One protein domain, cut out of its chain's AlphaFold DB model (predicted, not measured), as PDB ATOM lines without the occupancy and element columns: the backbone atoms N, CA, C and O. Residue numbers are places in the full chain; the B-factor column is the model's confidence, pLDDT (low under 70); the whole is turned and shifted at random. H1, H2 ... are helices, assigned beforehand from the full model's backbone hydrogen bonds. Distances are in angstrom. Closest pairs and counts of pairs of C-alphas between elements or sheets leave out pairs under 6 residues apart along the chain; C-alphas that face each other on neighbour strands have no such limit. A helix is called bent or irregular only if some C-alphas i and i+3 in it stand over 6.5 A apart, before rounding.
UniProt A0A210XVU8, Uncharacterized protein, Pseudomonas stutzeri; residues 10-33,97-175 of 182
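This is residues 10 to 33 and 97 to 175 of the 182 residues of an uncharacterized protein of Pseudomonas stutzeri (UniProt A0A210XVU8). H5 sits in the middle of a small all-helix body, with H3 and H4 beside it in a three-helix up-and-down bundle, each running against the one before it. H2 crosses H5 on another side, H6 crosses H3, and the long H1 runs along H2 and H6 on the side of the body away from H4. The printed part has 103 residues with six named helices, H1 to H6 in order along the chain, and no named strand. It is compact, with a radius of gyration of the C-alphas of 12.9 A, and its C-alphas span 37 by 29 by 25 A.

Start with H1, residues 10 to 29, which has a kink of 40 degrees near residue 22. It is neither bent nor irregular, but only just: C-alphas 22 and 25 are 6.2 A apart. Look next at H2, residues 97 to 104: it touches H1, closest at the C-alphas of Arg 19 and Ala 104, 5.7 A apart, at a shallow tilt of 22 degrees, opposite ways. H5, residues 145 to 155, is the hub, touching four helices. H2 touches it at a steep tilt of 60 degrees, closest at the C-alphas of His 98 and Ala 150, 4.7 A apart. H3, residues 110 to 125, touches H5 at the C-alphas of Ala 114 and Leu 149, their closest, 6.2 A apart; the shallow tilt of 33 degrees is only just short of steep. H4, residues 129 to 139, forms a helical hairpin with H5 at a shallow tilt of 3 degrees; their closest C-alphas are those of Arg 138 and Tyr 148, 6.3 A apart. H6, residues 159 to 173, touches H3 at a steep tilt of 56 degrees, closest at the C-alphas of Thr 117 and Ser 163, 5.3 A apart. H6 also touches H1, opposite ways at 8 degrees, closest at the C-alphas of Ala 13 and Tyr 168, 6.2 A apart. H1 and H4 are apart. Every O i to N i+4 pair is within hydrogen-bond range in H2, H3, H5 and H6, against 13 of 16 in H1 and 6 of 7 in H4.

Find C-alpha 10 at (29.221, 39.796, 38.604); from there H1 runs 29.6 A to C-alpha 29. H3 covers 20.7 A, ending at C-alpha 125 at (34.164, 31.673, 8.837). H6 covers 20.9 A and ends at C-alpha 173 at (33.999, 47.403, 30.035).

The C-alphas of Asn 33 and Val 175 are the two farthest apart, 38.7 A. Residues 34 to 96 are not printed, and C-alphas 33 and 97 are 14.7 A apart across this cut. The links printed whole, from H2 on to H6, are tight. The mean pLDDT of the printed part is 73.1; 31 residues are under 70, among them residues 10 to 23 and 170 to 175.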
ATOM      1  N   ALA A  10      28.393  40.831  37.975       42.69
ATOM      2  CA  ALA A  10      29.221  39.796  38.604       42.69
ATOM      3  C   ALA A  10      28.590  38.376  38.640       42.69
ATOM      4  O   ALA A  10      29.283  37.418  38.284       42.69
ATOM      5  N   PRO A  11      27.305  38.179  39.011       53.00
ATOM      6  CA  PRO A  11      26.666  36.862  38.947       53.00
ATOM      7  C   PRO A  11      26.440  36.372  37.511       53.00
ATOM      8  O   PRO A  11      26.440  35.166  37.284       53.00
ATOM      9  N   LEU A  12      26.310  37.278  36.535       53.72
ATOM     10  CA  LEU A  12      26.080  36.958  35.121       53.72
ATOM     11  C   LEU A  12      27.298  36.284  34.479       53.72
ATOM     12  O   LEU A  12      27.186  35.218  33.877       53.72
ATOM     13  N   ALA A  13      28.479  36.849  34.708       51.75
ATOM     14  CA  ALA A  13      29.769  36.278  34.332       51.75
ATOM     15  C   ALA A  13      30.008  34.873  34.913       51.75
ATOM     16  O   ALA A  13      30.417  33.944  34.208       51.75
ATOM     17  N   PHE A  14      29.740  34.716  36.211       53.34
ATOM     18  CA  PHE A  14      29.908  33.444  36.907       53.34
ATOM     19  C   PHE A  14      28.891  32.404  36.413       53.34
ATOM     20  O   PHE A  14      29.272  31.276  36.098       53.34
ATOM     21  N   HIS A  15      27.627  32.795  36.222       57.22
ATOM     22  CA  HIS A  15      26.591  31.933  35.649       57.22
ATOM     23  C   HIS A  15      26.911  31.496  34.218       57.22
ATOM     24  O   HIS A  15      26.739  30.317  33.898       57.22
ATOM     25  N   LEU A  16      27.416  32.400  33.372       61.56
ATOM     26  CA  LEU A  16      27.879  32.064  32.027       61.56
ATOM     27  C   LEU A  16      29.035  31.071  32.092       61.56
ATOM     28  O   LEU A  16      28.972  30.061  31.404       61.56
ATOM     29  N   SER A  17      30.034  31.282  32.954       57.44
ATOM     30  CA  SER A  17      31.164  30.354  33.098       57.44
ATOM     31  C   SER A  17      30.719  28.941  33.523       57.44
ATOM     32  O   SER A  17      31.049  27.972  32.836       57.44
ATOM     33  N   ILE A  18      29.855  28.816  34.537       58.91
ATOM     34  CA  ILE A  18      29.300  27.526  34.991       58.91
ATOM     35  C   ILE A  18      28.458  26.868  33.894       58.91
ATOM     36  O   ILE A  18      28.590  25.674  33.606       58.91
ATOM     37  N   ARG A  19      27.591  27.640  33.231       65.69
ATOM     38  CA  ARG A  19      26.780  27.124  32.124       65.69
ATOM     39  C   ARG A  19      27.683  26.711  30.960       65.69
ATOM     40  O   ARG A  19      27.466  25.644  30.395       65.69
ATOM     41  N   THR A  20      28.745  27.452  30.639       63.84
ATOM     42  CA  THR A  20      29.661  27.109  29.538       63.84
ATOM     43  C   THR A  20      30.362  25.767  29.745       63.84
ATOM     44  O   THR A  20      30.542  25.041  28.767       63.84
ATOM     45  N   GLU A  21      30.687  25.389  30.983       66.25
ATOM     46  CA  GLU A  21      31.367  24.124  31.284       66.25
ATOM     47  C   GLU A  21      30.529  22.902  30.875       66.25
ATOM     48  O   GLU A  21      31.043  21.962  30.271       66.25
ATOM     49  N   SER A  22      29.214  22.957  31.106       65.81
ATOM     50  CA  SER A  22      28.278  21.901  30.692       65.81
ATOM     51  C   SER A  22      27.792  22.050  29.244       65.81
ATOM     52  O   SER A  22      27.530  21.052  28.568       65.81
ATOM     53  N   THR A  23      27.713  23.280  28.732       63.94
ATOM     54  CA  THR A  23      27.148  23.549  27.400       63.94
ATOM     55  C   THR A  23      28.151  23.231  26.289       63.94
ATOM     56  O   THR A  23      27.767  22.647  25.280       63.94
ATOM     57  N   VAL A  24      29.447  23.520  26.470       70.38
ATOM     58  CA  VAL A  24      30.497  23.247  25.467       70.38
ATOM     59  C   VAL A  24      30.583  21.767  25.051       70.38
ATOM     60  O   VAL A  24      30.558  21.505  23.846       70.38
ATOM     61  N   PRO A  25      30.655  20.776  25.965       69.00
ATOM     62  CA  PRO A  25      30.685  19.371  25.561       69.00
ATOM     63  C   PRO A  25      29.362  18.919  24.927       69.00
ATOM     64  O   PRO A  25      29.378  18.074  24.032       69.00
ATOM     65  N   ALA A  26      28.224  19.486  25.339       66.19
ATOM     66  CA  ALA A  26      26.923  19.188  24.741       66.19
ATOM     67  C   ALA A  26      26.803  19.740  23.306       66.19
ATOM     68  O   ALA A  26      26.358  19.023  22.410       66.19
ATOM     69  N   LEU A  27      27.284  20.962  23.063       67.75
ATOM     70  CA  LEU A  27      27.377  21.580  21.734       67.75
ATOM     71  C   LEU A  27      28.342  20.802  20.831       67.75
ATOM     72  O   LEU A  27      28.019  20.520  19.680       67.75
ATOM     73  N   ALA A  28      29.496  20.382  21.361       67.81
ATOM     74  CA  ALA A  28      30.473  19.588  20.619       67.81
ATOM     75  C   ALA A  28      29.931  18.208  20.197       67.81
ATOM     76  O   ALA A  28      30.256  17.729  19.112       67.81
ATOM     77  N   ARG A  29      29.073  17.578  21.012       70.69
ATOM     78  CA  ARG A  29      28.388  16.318  20.651       70.69
ATOM     79  C   ARG A  29      27.380  16.491  19.512       70.69
ATOM     80  O   ARG A  29      27.178  15.552  18.748       70.69
ATOM     81  N   ASN A  30      26.791  17.678  19.390       65.94
ATOM     82  CA  ASN A  30      25.818  18.027  18.353       65.94
ATOM     83  C   ASN A  30      26.456  18.753  17.156       65.94
ATOM     84  O   ASN A  30      25.740  19.310  16.323       65.94
ATOM     85  N   ALA A  31      27.788  18.784  17.075       67.50
ATOM     86  CA  ALA A  31      28.491  19.490  16.020       67.50
ATOM     87  C   ALA A  31      28.302  18.791  14.664       67.50
ATOM     88  O   ALA A  31      28.632  17.616  14.477       67.50
ATOM     89  N   ILE A  32      27.796  19.544  13.698       66.94
ATOM     90  CA  ILE A  32      27.679  19.172  12.298       66.94
ATOM     91  C   ILE A  32      29.042  19.390  11.659       66.94
ATOM     92  O   ILE A  32      29.594  20.486  11.684       66.94
ATOM     93  N   ASN A  33      29.588  18.341  11.056       62.69
ATOM     94  CA  ASN A  33      30.837  18.446  10.322       62.69
ATOM     95  C   ASN A  33      30.519  18.781   8.850       62.69
ATOM     96  O   ASN A  33      30.039  17.890   8.136       62.69
ATOM     97  N   ASN A  97      20.573  22.109  20.103       80.69
ATOM     98  CA  ASN A  97      21.380  23.285  20.427       80.69
ATOM     99  C   ASN A  97      20.518  24.482  20.832       80.69
ATOM    100  O   ASN A  97      20.825  25.129  21.823       80.69
ATOM    101  N   HIS A  98      19.394  24.721  20.164       82.06
ATOM    102  CA  HIS A  98      18.448  25.774  20.524       82.06
ATOM    103  C   HIS A  98      17.973  25.658  21.979       82.06
ATOM    104  O   HIS A  98      17.989  26.636  22.726       82.06
ATOM    105  N   SER A  99      17.626  24.445  22.420       79.12
ATOM    106  CA  SER A  99      17.230  24.208  23.814       79.12
ATOM    107  C   SER A  99      18.369  24.436  24.818       79.12
ATOM    108  O   SER A  99      18.112  24.851  25.947       79.12
ATOM    109  N   LEU A 100      19.618  24.187  24.411       79.25
ATOM    110  CA  LEU A 100      20.806  24.422  25.231       79.25
ATOM    111  C   LEU A 100      21.119  25.916  25.334       79.25
ATOM    112  O   LEU A 100      21.288  26.416  26.442       79.25
ATOM    113  N   VAL A 101      21.119  26.640  24.210       80.38
ATOM    114  CA  VAL A 101      21.370  28.090  24.179       80.38
ATOM    115  C   VAL A 101      20.323  28.824  25.012       80.38
ATOM    116  O   VAL A 101      20.689  29.661  25.825       80.38
ATOM    117  N   ARG A 102      19.043  28.453  24.905       81.12
ATOM    118  CA  ARG A 102      17.959  29.071  25.689       81.12
ATOM    119  C   ARG A 102      18.065  28.838  27.199       81.12
ATOM    120  O   ARG A 102      17.541  29.623  27.978       81.12
ATOM    121  N   LYS A 103      18.705  27.745  27.624       76.88
ATOM    122  CA  LYS A 103      19.001  27.486  29.043       76.88
ATOM    123  C   LYS A 103      20.261  28.200  29.515       76.88
ATOM    124  O   LYS A 103      20.410  28.421  30.711       76.88
ATOM    125  N   ALA A 104      21.187  28.467  28.599       73.56
ATOM    126  CA  ALA A 104      22.502  28.990  28.913       73.56
ATOM    127  C   ALA A 104      22.551  30.527  28.878       73.56
ATOM    128  O   ALA A 104      23.170  31.127  29.755       73.56
ATOM    129  N   VAL A 105      21.878  31.144  27.907       74.69
ATOM    130  CA  VAL A 105      21.855  32.591  27.665       74.69
ATOM    131  C   VAL A 105      20.512  33.158  28.105       74.69
ATOM    132  O   VAL A 105      19.463  32.640  27.718       74.69
ATOM    133  N   ASP A 106      20.553  34.219  28.902       73.75
ATOM    134  CA  ASP A 106      19.354  34.905  29.361       73.75
ATOM    135  C   ASP A 106      18.780  35.800  28.240       73.75
ATOM    136  O   ASP A 106      19.520  36.310  27.394       73.75
ATOM    137  N   PRO A 107      17.452  36.020  28.196       72.06
ATOM    138  CA  PRO A 107      16.791  36.724  27.091       72.06
ATOM    139  C   PRO A 107      17.190  38.190  26.938       72.06
ATOM    140  O   PRO A 107      16.991  38.748  25.863       72.06
ATOM    141  N   ILE A 108      17.752  38.797  27.981       69.44
ATOM    142  CA  ILE A 108      18.243  40.178  27.952       69.44
ATOM    143  C   ILE A 108      19.560  40.264  27.161       69.44
ATOM    144  O   ILE A 108      19.757  41.209  26.404       69.44
ATOM    145  N   ASP A 109      20.413  39.239  27.248       70.44
ATOM    146  CA  ASP A 109      21.764  39.247  26.668       70.44
ATOM    147  C   ASP A 109      21.856  38.496  25.330       70.44
ATOM    148  O   ASP A 109      22.894  38.505  24.666       70.44
ATOM    149  N   VAL A 110      20.772  37.838  24.903       77.56
ATOM    150  CA  VAL A 110      20.763  37.000  23.694       77.56
ATOM    151  C   VAL A 110      21.074  37.786  22.419       77.56
ATOM    152  O   VAL A 110      21.727  37.252  21.524       77.56
ATOM    153  N   GLN A 111      20.651  39.053  22.335       79.25
ATOM    154  CA  GLN A 111      20.946  39.905  21.180       79.25
ATOM    155  C   GLN A 111      22.424  40.295  21.145       79.25
ATOM    156  O   GLN A 111      23.082  40.057  20.138       79.25
ATOM    157  N   LEU A 112      22.976  40.765  22.269       76.88
ATOM    158  CA  LEU A 112      24.402  41.083  22.384       76.88
ATOM    159  C   LEU A 112      25.273  39.862  22.048       76.88
ATOM    160  O   LEU A 112      26.248  39.951  21.301       76.88
ATOM    161  N   PHE A 113      24.885  38.689  22.548       79.31
ATOM    162  CA  PHE A 113      25.588  37.443  22.272       79.31
ATOM    163  C   PHE A 113      25.488  37.027  20.796       79.31
ATOM    164  O   PHE A 113      26.465  36.526  20.233       79.31
ATOM    165  N   ALA A 114      24.342  37.250  20.141       81.88
ATOM    166  CA  ALA A 114      24.177  37.026  18.704       81.88
ATOM    167  C   ALA A 114      25.036  37.982  17.864       81.88
ATOM    168  O   ALA A 114      25.657  37.538  16.895       81.88
ATOM    169  N   ASP A 115      25.130  39.249  18.256       81.75
ATOM    170  CA  ASP A 115      25.910  40.271  17.557       81.75
ATOM    171  C   ASP A 115      27.415  39.970  17.612       81.75
ATOM    172  O   ASP A 115      28.082  39.928  16.571       81.75
ATOM    173  N   GLU A 116      27.932  39.650  18.800       81.94
ATOM    174  CA  GLU A 116      29.332  39.248  18.984       81.94
ATOM    175  C   GLU A 116      29.660  37.953  18.235       81.94
ATOM    176  O   GLU A 116      30.700  37.831  17.577       81.94
ATOM    177  N   THR A 117      28.741  36.984  18.280       82.69
ATOM    178  CA  THR A 117      28.894  35.726  17.544       82.69
ATOM    179  C   THR A 117      28.949  35.979  16.038       82.69
ATOM    180  O   THR A 117      29.783  35.391  15.351       82.69
ATOM    181  N   ALA A 118      28.133  36.894  15.514       82.88
ATOM    182  CA  ALA A 118      28.145  37.232  14.099       82.88
ATOM    183  C   ALA A 118      29.455  37.884  13.647       82.88
ATOM    184  O   ALA A 118      29.963  37.545  12.579       82.88
ATOM    185  N   ALA A 119      30.031  38.768  14.467       81.44
ATOM    186  CA  ALA A 119      31.336  39.367  14.190       81.44
ATOM    187  C   ALA A 119      32.464  38.316  14.160       81.44
ATOM    188  O   ALA A 119      33.403  38.407  13.365       81.44
ATOM    189  N   ILE A 120      32.380  37.285  15.006       81.31
ATOM    190  CA  ILE A 120      33.321  36.152  14.993       81.31
ATOM    191  C   ILE A 120      33.105  35.288  13.742       81.31
ATOM    192  O   ILE A 120      34.069  34.889  13.090       81.31
ATOM    193  N   VAL A 121      31.852  35.007  13.379       82.00
ATOM    194  CA  VAL A 121      31.521  34.194  12.199       82.00
ATOM    195  C   VAL A 121      31.969  34.879  10.911       82.00
ATOM    196  O   VAL A 121      32.580  34.224  10.068       82.00
ATOM    197  N   SER A 122      31.737  36.183  10.761       81.12
ATOM    198  CA  SER A 122      32.170  36.919   9.569       81.12
ATOM    199  C   SER A 122      33.696  36.962   9.439       81.12
ATOM    200  O   SER A 122      34.217  36.754   8.346       81.12
ATOM    201  N   SER A 123      34.416  37.150  10.550       80.12
ATOM    202  CA  SER A 123      35.884  37.239  10.553       80.12
ATOM    203  C   SER A 123      36.594  35.895  10.368       80.12
ATOM    204  O   SER A 123      37.579  35.826   9.637       80.12
ATOM    205  N   HIS A 124      36.109  34.819  10.996       79.06
ATOM    206  CA  HIS A 124      36.788  33.516  10.979       79.06
ATOM    207  C   HIS A 124      36.195  32.510   9.982       79.06
ATOM    208  O   HIS A 124      36.891  31.588   9.555       79.06
ATOM    209  N   TYR A 125      34.924  32.667   9.607       78.25
ATOM    210  CA  TYR A 125      34.164  31.673   8.837       78.25
ATOM    211  C   TYR A 125      33.459  32.259   7.602       78.25
ATOM    212  O   TYR A 125      32.656  31.569   6.969       78.25
ATOM    213  N   GLY A 126      33.786  33.494   7.202       71.88
ATOM    214  CA  GLY A 126      33.166  34.182   6.060       71.88
ATOM    215  C   GLY A 126      33.246  33.426   4.726       71.88
ATOM    216  O   GLY A 126      32.361  33.568   3.893       71.88
ATOM    217  N   ASN A 127      34.239  32.547   4.550       75.94
ATOM    218  CA  ASN A 127      34.412  31.754   3.326       75.94
ATOM    219  C   ASN A 127      33.671  30.401   3.336       75.94
ATOM    220  O   ASN A 127      33.794  29.629   2.387       75.94
ATOM    221  N   GLN A 128      32.948  30.055   4.408       75.44
ATOM    222  CA  GLN A 128      32.270  28.760   4.522       75.44
ATOM    223  C   GLN A 128      30.815  28.847   4.048       75.44
ATOM    224  O   GLN A 128      30.084  29.742   4.448       75.44
ATOM    225  N   ALA A 129      30.352  27.882   3.246       74.12
ATOM    226  CA  ALA A 129      29.004  27.914   2.661       74.12
ATOM    227  C   ALA A 129      27.870  28.028   3.703       74.12
ATOM    228  O   ALA A 129      26.858  28.670   3.447       74.12
ATOM    229  N   TRP A 130      28.050  27.456   4.900       77.06
ATOM    230  CA  TRP A 130      27.051  27.551   5.967       77.06
ATOM    231  C   TRP A 130      26.962  28.949   6.596       77.06
ATOM    232  O   TRP A 130      25.912  29.287   7.140       77.06
ATOM    233  N   SER A 131      28.014  29.777   6.529       78.50
ATOM    234  CA  SER A 131      27.982  31.124   7.116       78.50
ATOM    235  C   SER A 131      27.075  32.064   6.318       78.50
ATOM    236  O   SER A 131      26.378  32.885   6.912       78.50
ATOM    237  N   ALA A 132      26.984  31.873   4.997       76.75
ATOM    238  CA  ALA A 132      26.025  32.571   4.142       76.75
ATOM    239  C   ALA A 132      24.573  32.250   4.536       76.75
ATOM    240  O   ALA A 132      23.788  33.164   4.775       76.75
ATOM    241  N   THR A 133      24.240  30.964   4.706       78.44
ATOM    242  CA  THR A 133      22.897  30.517   5.124       78.44
ATOM    243  C   THR A 133      22.507  31.061   6.500       78.44
ATOM    244  O   THR A 133      21.363  31.434   6.743       78.44
ATOM    245  N   VAL A 134      23.466  31.124   7.421       80.56
ATOM    246  CA  VAL A 134      23.247  31.638   8.777       80.56
ATOM    247  C   VAL A 134      23.069  33.163   8.793       80.56
ATOM    248  O   VAL A 134      22.250  33.677   9.556       80.56
ATOM    249  N   ASN A 135      23.772  33.896   7.927       79.94
ATOM    250  CA  ASN A 135      23.562  35.336   7.760       79.94
ATOM    251  C   ASN A 135      22.192  35.651   7.151       79.94
ATOM    252  O   ASN A 135      21.527  36.578   7.611       79.94
ATOM    253  N   GLU A 136      21.741  34.857   6.182       80.00
ATOM    254  CA  GLU A 136      20.399  34.976   5.603       80.00
ATOM    255  C   GLU A 136      19.307  34.737   6.659       80.00
ATOM    256  O   GLU A 136      18.353  35.508   6.753       80.00
ATOM    257  N   LEU A 137      19.487  33.730   7.527       78.75
ATOM    258  CA  LEU A 137      18.580  33.478   8.651       78.75
ATOM    259  C   LEU A 137      18.454  34.691   9.575       78.75
ATOM    260  O   LEU A 137      17.348  34.989  10.007       78.75
ATOM    261  N   ARG A 138      19.556  35.398   9.845       77.12
ATOM    262  CA  ARG A 138      19.555  36.595  10.699       77.12
ATOM    263  C   ARG A 138      18.896  37.804  10.041       77.12
ATOM    264  O   ARG A 138      18.284  38.604  10.738       77.12
ATOM    265  N   GLN A 139      19.045  37.952   8.726       79.00
ATOM    266  CA  GLN A 139      18.463  39.061   7.960       79.00
ATOM    267  C   GLN A 139      16.955  38.912   7.738       79.00
ATOM    268  O   GLN A 139      16.302  39.860   7.313       79.00
ATOM    269  N   LYS A 140      16.388  37.735   8.019       81.00
ATOM    270  CA  LYS A 140      14.955  37.496   7.902       81.00
ATOM    271  C   LYS A 140      14.189  38.250   8.993       81.00
ATOM    272  O   LYS A 140      14.448  38.063  10.182       81.00
ATOM    273  N   ASP A 141      13.202  39.048   8.587       56.28
ATOM    274  CA  ASP A 141      12.333  39.784   9.510       56.28
ATOM    275  C   ASP A 141      11.661  38.833  10.518       56.28
ATOM    276  O   ASP A 141      11.016  37.851  10.143       56.28
ATOM    277  N   GLY A 142      11.844  39.108  11.814       66.88
ATOM    278  CA  GLY A 142      11.341  38.267  12.909       66.88
ATOM    279  C   GLY A 142      12.212  37.051  13.259       66.88
ATOM    280  O   GLY A 142      11.736  36.142  13.937       66.88
ATOM    281  N   SER A 143      13.470  37.010  12.807       71.00
ATOM    282  CA  SER A 143      14.426  35.952  13.155       71.00
ATOM    283  C   SER A 143      14.623  35.822  14.669       71.00
ATOM    284  O   SER A 143      15.065  36.759  15.331       71.00
ATOM    285  N   ASP A 144      14.383  34.622  15.203       79.06
ATOM    286  CA  ASP A 144      14.673  34.282  16.596       79.06
ATOM    287  C   ASP A 144      16.205  34.248  16.834       79.06
ATOM    288  O   ASP A 144      16.898  33.408  16.240       79.06
ATOM    289  N   PRO A 145      16.764  35.118  17.705       80.19
ATOM    290  CA  PRO A 145      18.195  35.138  18.018       80.19
ATOM    291  C   PRO A 145      18.717  33.795  18.541       80.19
ATOM    292  O   PRO A 145      19.866  33.424  18.285       80.19
ATOM    293  N   TYR A 146      17.871  33.017  19.223       81.31
ATOM    294  CA  TYR A 146      18.248  31.691  19.707       81.31
ATOM    295  C   TYR A 146      18.441  30.700  18.561       81.31
ATOM    296  O   TYR A 146      19.340  29.859  18.622       81.31
ATOM    297  N   MET A 147      17.622  30.786  17.510       82.50
ATOM    298  CA  MET A 147      17.752  29.927  16.328       82.50
ATOM    299  C   MET A 147      19.006  30.277  15.532       82.50
ATOM    300  O   MET A 147      19.730  29.374  15.105       82.50
ATOM    301  N   TYR A 148      19.318  31.567  15.410       83.81
ATOM    302  CA  TYR A 148      20.586  32.017  14.839       83.81
ATOM    303  C   TYR A 148      21.781  31.404  15.586       83.81
ATOM    304  O   TYR A 148      22.591  30.685  15.000       83.81
ATOM    305  N   LEU A 149      21.844  31.577  16.905       82.81
ATOM    306  CA  LEU A 149      22.923  31.033  17.731       82.81
ATOM    307  C   LEU A 149      23.009  29.502  17.658       82.81
ATOM    308  O   LEU A 149      24.094  28.937  17.516       82.81
ATOM    309  N   ALA A 150      21.868  28.814  17.698       83.25
ATOM    310  CA  ALA A 150      21.810  27.360  17.607       83.25
ATOM    311  C   ALA A 150      22.388  26.825  16.291       83.25
ATOM    312  O   ALA A 150      23.095  25.813  16.301       83.25
ATOM    313  N   THR A 151      22.109  27.508  15.176       81.56
ATOM    314  CA  THR A 151      22.665  27.147  13.866       81.56
ATOM    315  C   THR A 151      24.165  27.404  13.804       81.56
ATOM    316  O   THR A 151      24.900  26.499  13.411       81.56
ATOM    317  N   VAL A 152      24.647  28.558  14.287       83.56
ATOM    318  CA  VAL A 152      26.091  28.840  14.370       83.56
ATOM    319  C   VAL A 152      26.813  27.754  15.163       83.56
ATOM    320  O   VAL A 152      27.790  27.191  14.676       83.56
ATOM    321  N   PHE A 153      26.336  27.414  16.363       81.75
ATOM    322  CA  PHE A 153      27.033  26.440  17.205       81.75
ATOM    323  C   PHE A 153      26.878  24.995  16.744       81.75
ATOM    324  O   PHE A 153      27.693  24.154  17.121       81.75
ATOM    325  N   ALA A 154      25.874  24.700  15.916       79.12
ATOM    326  CA  ALA A 154      25.804  23.416  15.239       79.12
ATOM    327  C   ALA A 154      26.980  23.254  14.266       79.12
ATOM    328  O   ALA A 154      27.588  22.195  14.249       79.12
ATOM    329  N   TYR A 155      27.367  24.288  13.515       74.94
ATOM    330  CA  TYR A 155      28.499  24.200  12.579       74.94
ATOM    331  C   TYR A 155      29.860  24.509  13.218       74.94
ATOM    332  O   TYR A 155      30.874  23.914  12.852       74.94
ATOM    333  N   ALA A 156      29.891  25.421  14.187       76.56
ATOM    334  CA  ALA A 156      31.101  25.903  14.839       76.56
ATOM    335  C   ALA A 156      30.894  26.002  16.365       76.56
ATOM    336  O   ALA A 156      30.730  27.098  16.909       76.56
ATOM    337  N   PRO A 157      30.947  24.877  17.106       75.81
ATOM    338  CA  PRO A 157      30.776  24.877  18.565       75.81
ATOM    339  C   PRO A 157      31.883  25.663  19.290       75.81
ATOM    340  O   PRO A 157      31.696  26.112  20.418       75.81
ATOM    341  N   VAL A 158      33.033  25.869  18.638       74.44
ATOM    342  CA  VAL A 158      34.167  26.650  19.164       74.44
ATOM    343  C   VAL A 158      33.807  28.131  19.327       74.44
ATOM    344  O   VAL A 158      34.301  28.774  20.257       74.44
ATOM    345  N   CYS A 159      32.896  28.658  18.498       79.25
ATOM    346  CA  CYS A 159      32.443  30.046  18.584       79.25
ATOM    347  C   CYS A 159      31.828  30.373  19.947       79.25
ATOM    348  O   CYS A 159      31.956  31.507  20.384       79.25
ATOM    349  N   TRP A 160      31.253  29.386  20.650       77.69
ATOM    350  CA  TRP A 160      30.647  29.572  21.971       77.69
ATOM    351  C   TRP A 160      31.617  30.173  22.994       77.69
ATOM    352  O   TRP A 160      31.274  31.101  23.721       77.69
ATOM    353  N   ARG A 161      32.850  29.655  23.067       75.75
ATOM    354  CA  ARG A 161      33.850  30.156  24.028       75.75
ATOM    355  C   ARG A 161      34.343  31.550  23.653       75.75
ATOM    356  O   ARG A 161      34.606  32.359  24.537       75.75
ATOM    357  N   LEU A 162      34.476  31.819  22.355       75.81
ATOM    358  CA  LEU A 162      34.935  33.111  21.851       75.81
ATOM    359  C   LEU A 162      33.878  34.199  22.072       75.81
ATOM    360  O   LEU A 162      34.220  35.277  22.552       75.81
ATOM    361  N   SER A 163      32.606  33.904  21.791       78.25
ATOM    362  CA  SER A 163      31.502  34.836  22.024       78.25
ATOM    363  C   SER A 163      31.265  35.062  23.514       78.25
ATOM    364  O   SER A 163      31.154  36.209  23.933       78.25
ATOM    365  N   ALA A 164      31.295  34.009  24.339       72.38
ATOM    366  CA  ALA A 164      31.177  34.145  25.793       72.38
ATOM    367  C   ALA A 164      32.282  35.028  26.386       72.38
ATOM    368  O   ALA A 164      32.003  35.849  27.256       72.38
ATOM    369  N   ARG A 165      33.519  34.911  25.885       74.50
ATOM    370  CA  ARG A 165      34.623  35.780  26.303       74.50
ATOM    371  C   ARG A 165      34.406  37.234  25.881       74.50
ATOM    372  O   ARG A 165      34.583  38.112  26.709       74.50
ATOM    373  N   ARG A 166      33.995  37.495  24.636       73.19
ATOM    374  CA  ARG A 166      33.737  38.873  24.179       73.19
ATOM    375  C   ARG A 166      32.583  39.531  24.922       73.19
ATOM    376  O   ARG A 166      32.704  40.686  25.306       73.19
ATOM    377  N   VAL A 167      31.506  38.794  25.183       73.00
ATOM    378  CA  VAL A 167      30.395  39.297  26.001       73.00
ATOM    379  C   VAL A 167      30.862  39.573  27.428       73.00
ATOM    380  O   VAL A 167      30.537  40.618  27.974       73.00
ATOM    381  N   TYR A 168      31.689  38.704  28.011       70.69
ATOM    382  CA  TYR A 168      32.307  38.959  29.314       70.69
ATOM    383  C   TYR A 168      33.163  40.239  29.318       70.69
ATOM    384  O   TYR A 168      32.996  41.077  30.203       70.69
ATOM    385  N   ASP A 169      34.015  40.429  28.308       70.62
ATOM    386  CA  ASP A 169      34.849  41.628  28.166       70.62
ATOM    387  C   ASP A 169      33.986  42.896  27.982       70.62
ATOM    388  O   ASP A 169      34.281  43.936  28.571       70.62
ATOM    389  N   HIS A 170      32.879  42.807  27.234       69.31
ATOM    390  CA  HIS A 170      31.938  43.913  27.021       69.31
ATOM    391  C   HIS A 170      31.194  44.296  28.310       69.31
ATOM    392  O   HIS A 170      31.055  45.478  28.628       69.31
ATOM    393  N   LEU A 171      30.761  43.302  29.091       67.00
ATOM    394  CA  LEU A 171      30.104  43.523  30.381       67.00
ATOM    395  C   LEU A 171      31.079  44.089  31.424       67.00
ATOM    396  O   LEU A 171      30.683  44.922  32.232       67.00
ATOM    397  N   LEU A 172      32.357  43.696  31.393       65.12
ATOM    398  CA  LEU A 172      33.392  44.305  32.234       65.12
ATOM    399  C   LEU A 172      33.696  45.755  31.833       65.12
ATOM    400  O   LEU A 172      33.858  46.606  32.708       65.12
ATOM    401  N   ALA A 173      33.750  46.052  30.533       63.34
ATOM    402  CA  ALA A 173      33.999  47.403  30.035       63.34
ATOM    403  C   ALA A 173      32.871  48.383  30.404       63.34
ATOM    404  O   ALA A 173      33.150  49.537  30.717       63.34
ATOM    405  N   GLY A 174      31.615  47.922  30.446       57.38
ATOM    406  CA  GLY A 174      30.472  48.721  30.909       57.38
ATOM    407  C   GLY A 174      30.455  49.017  32.417       57.38
ATOM    408  O   GLY A 174      29.711  49.892  32.856       57.38
ATOM    409  N   VAL A 175      31.268  48.316  33.217       52.00
ATOM    410  CA  VAL A 175      31.364  48.483  34.682       52.00
ATOM    411  C   VAL A 175      32.459  49.484  35.086       52.00
ATOM    412  O   VAL A 175      32.428  50.001  36.202       52.00
TER     413      VAL A 175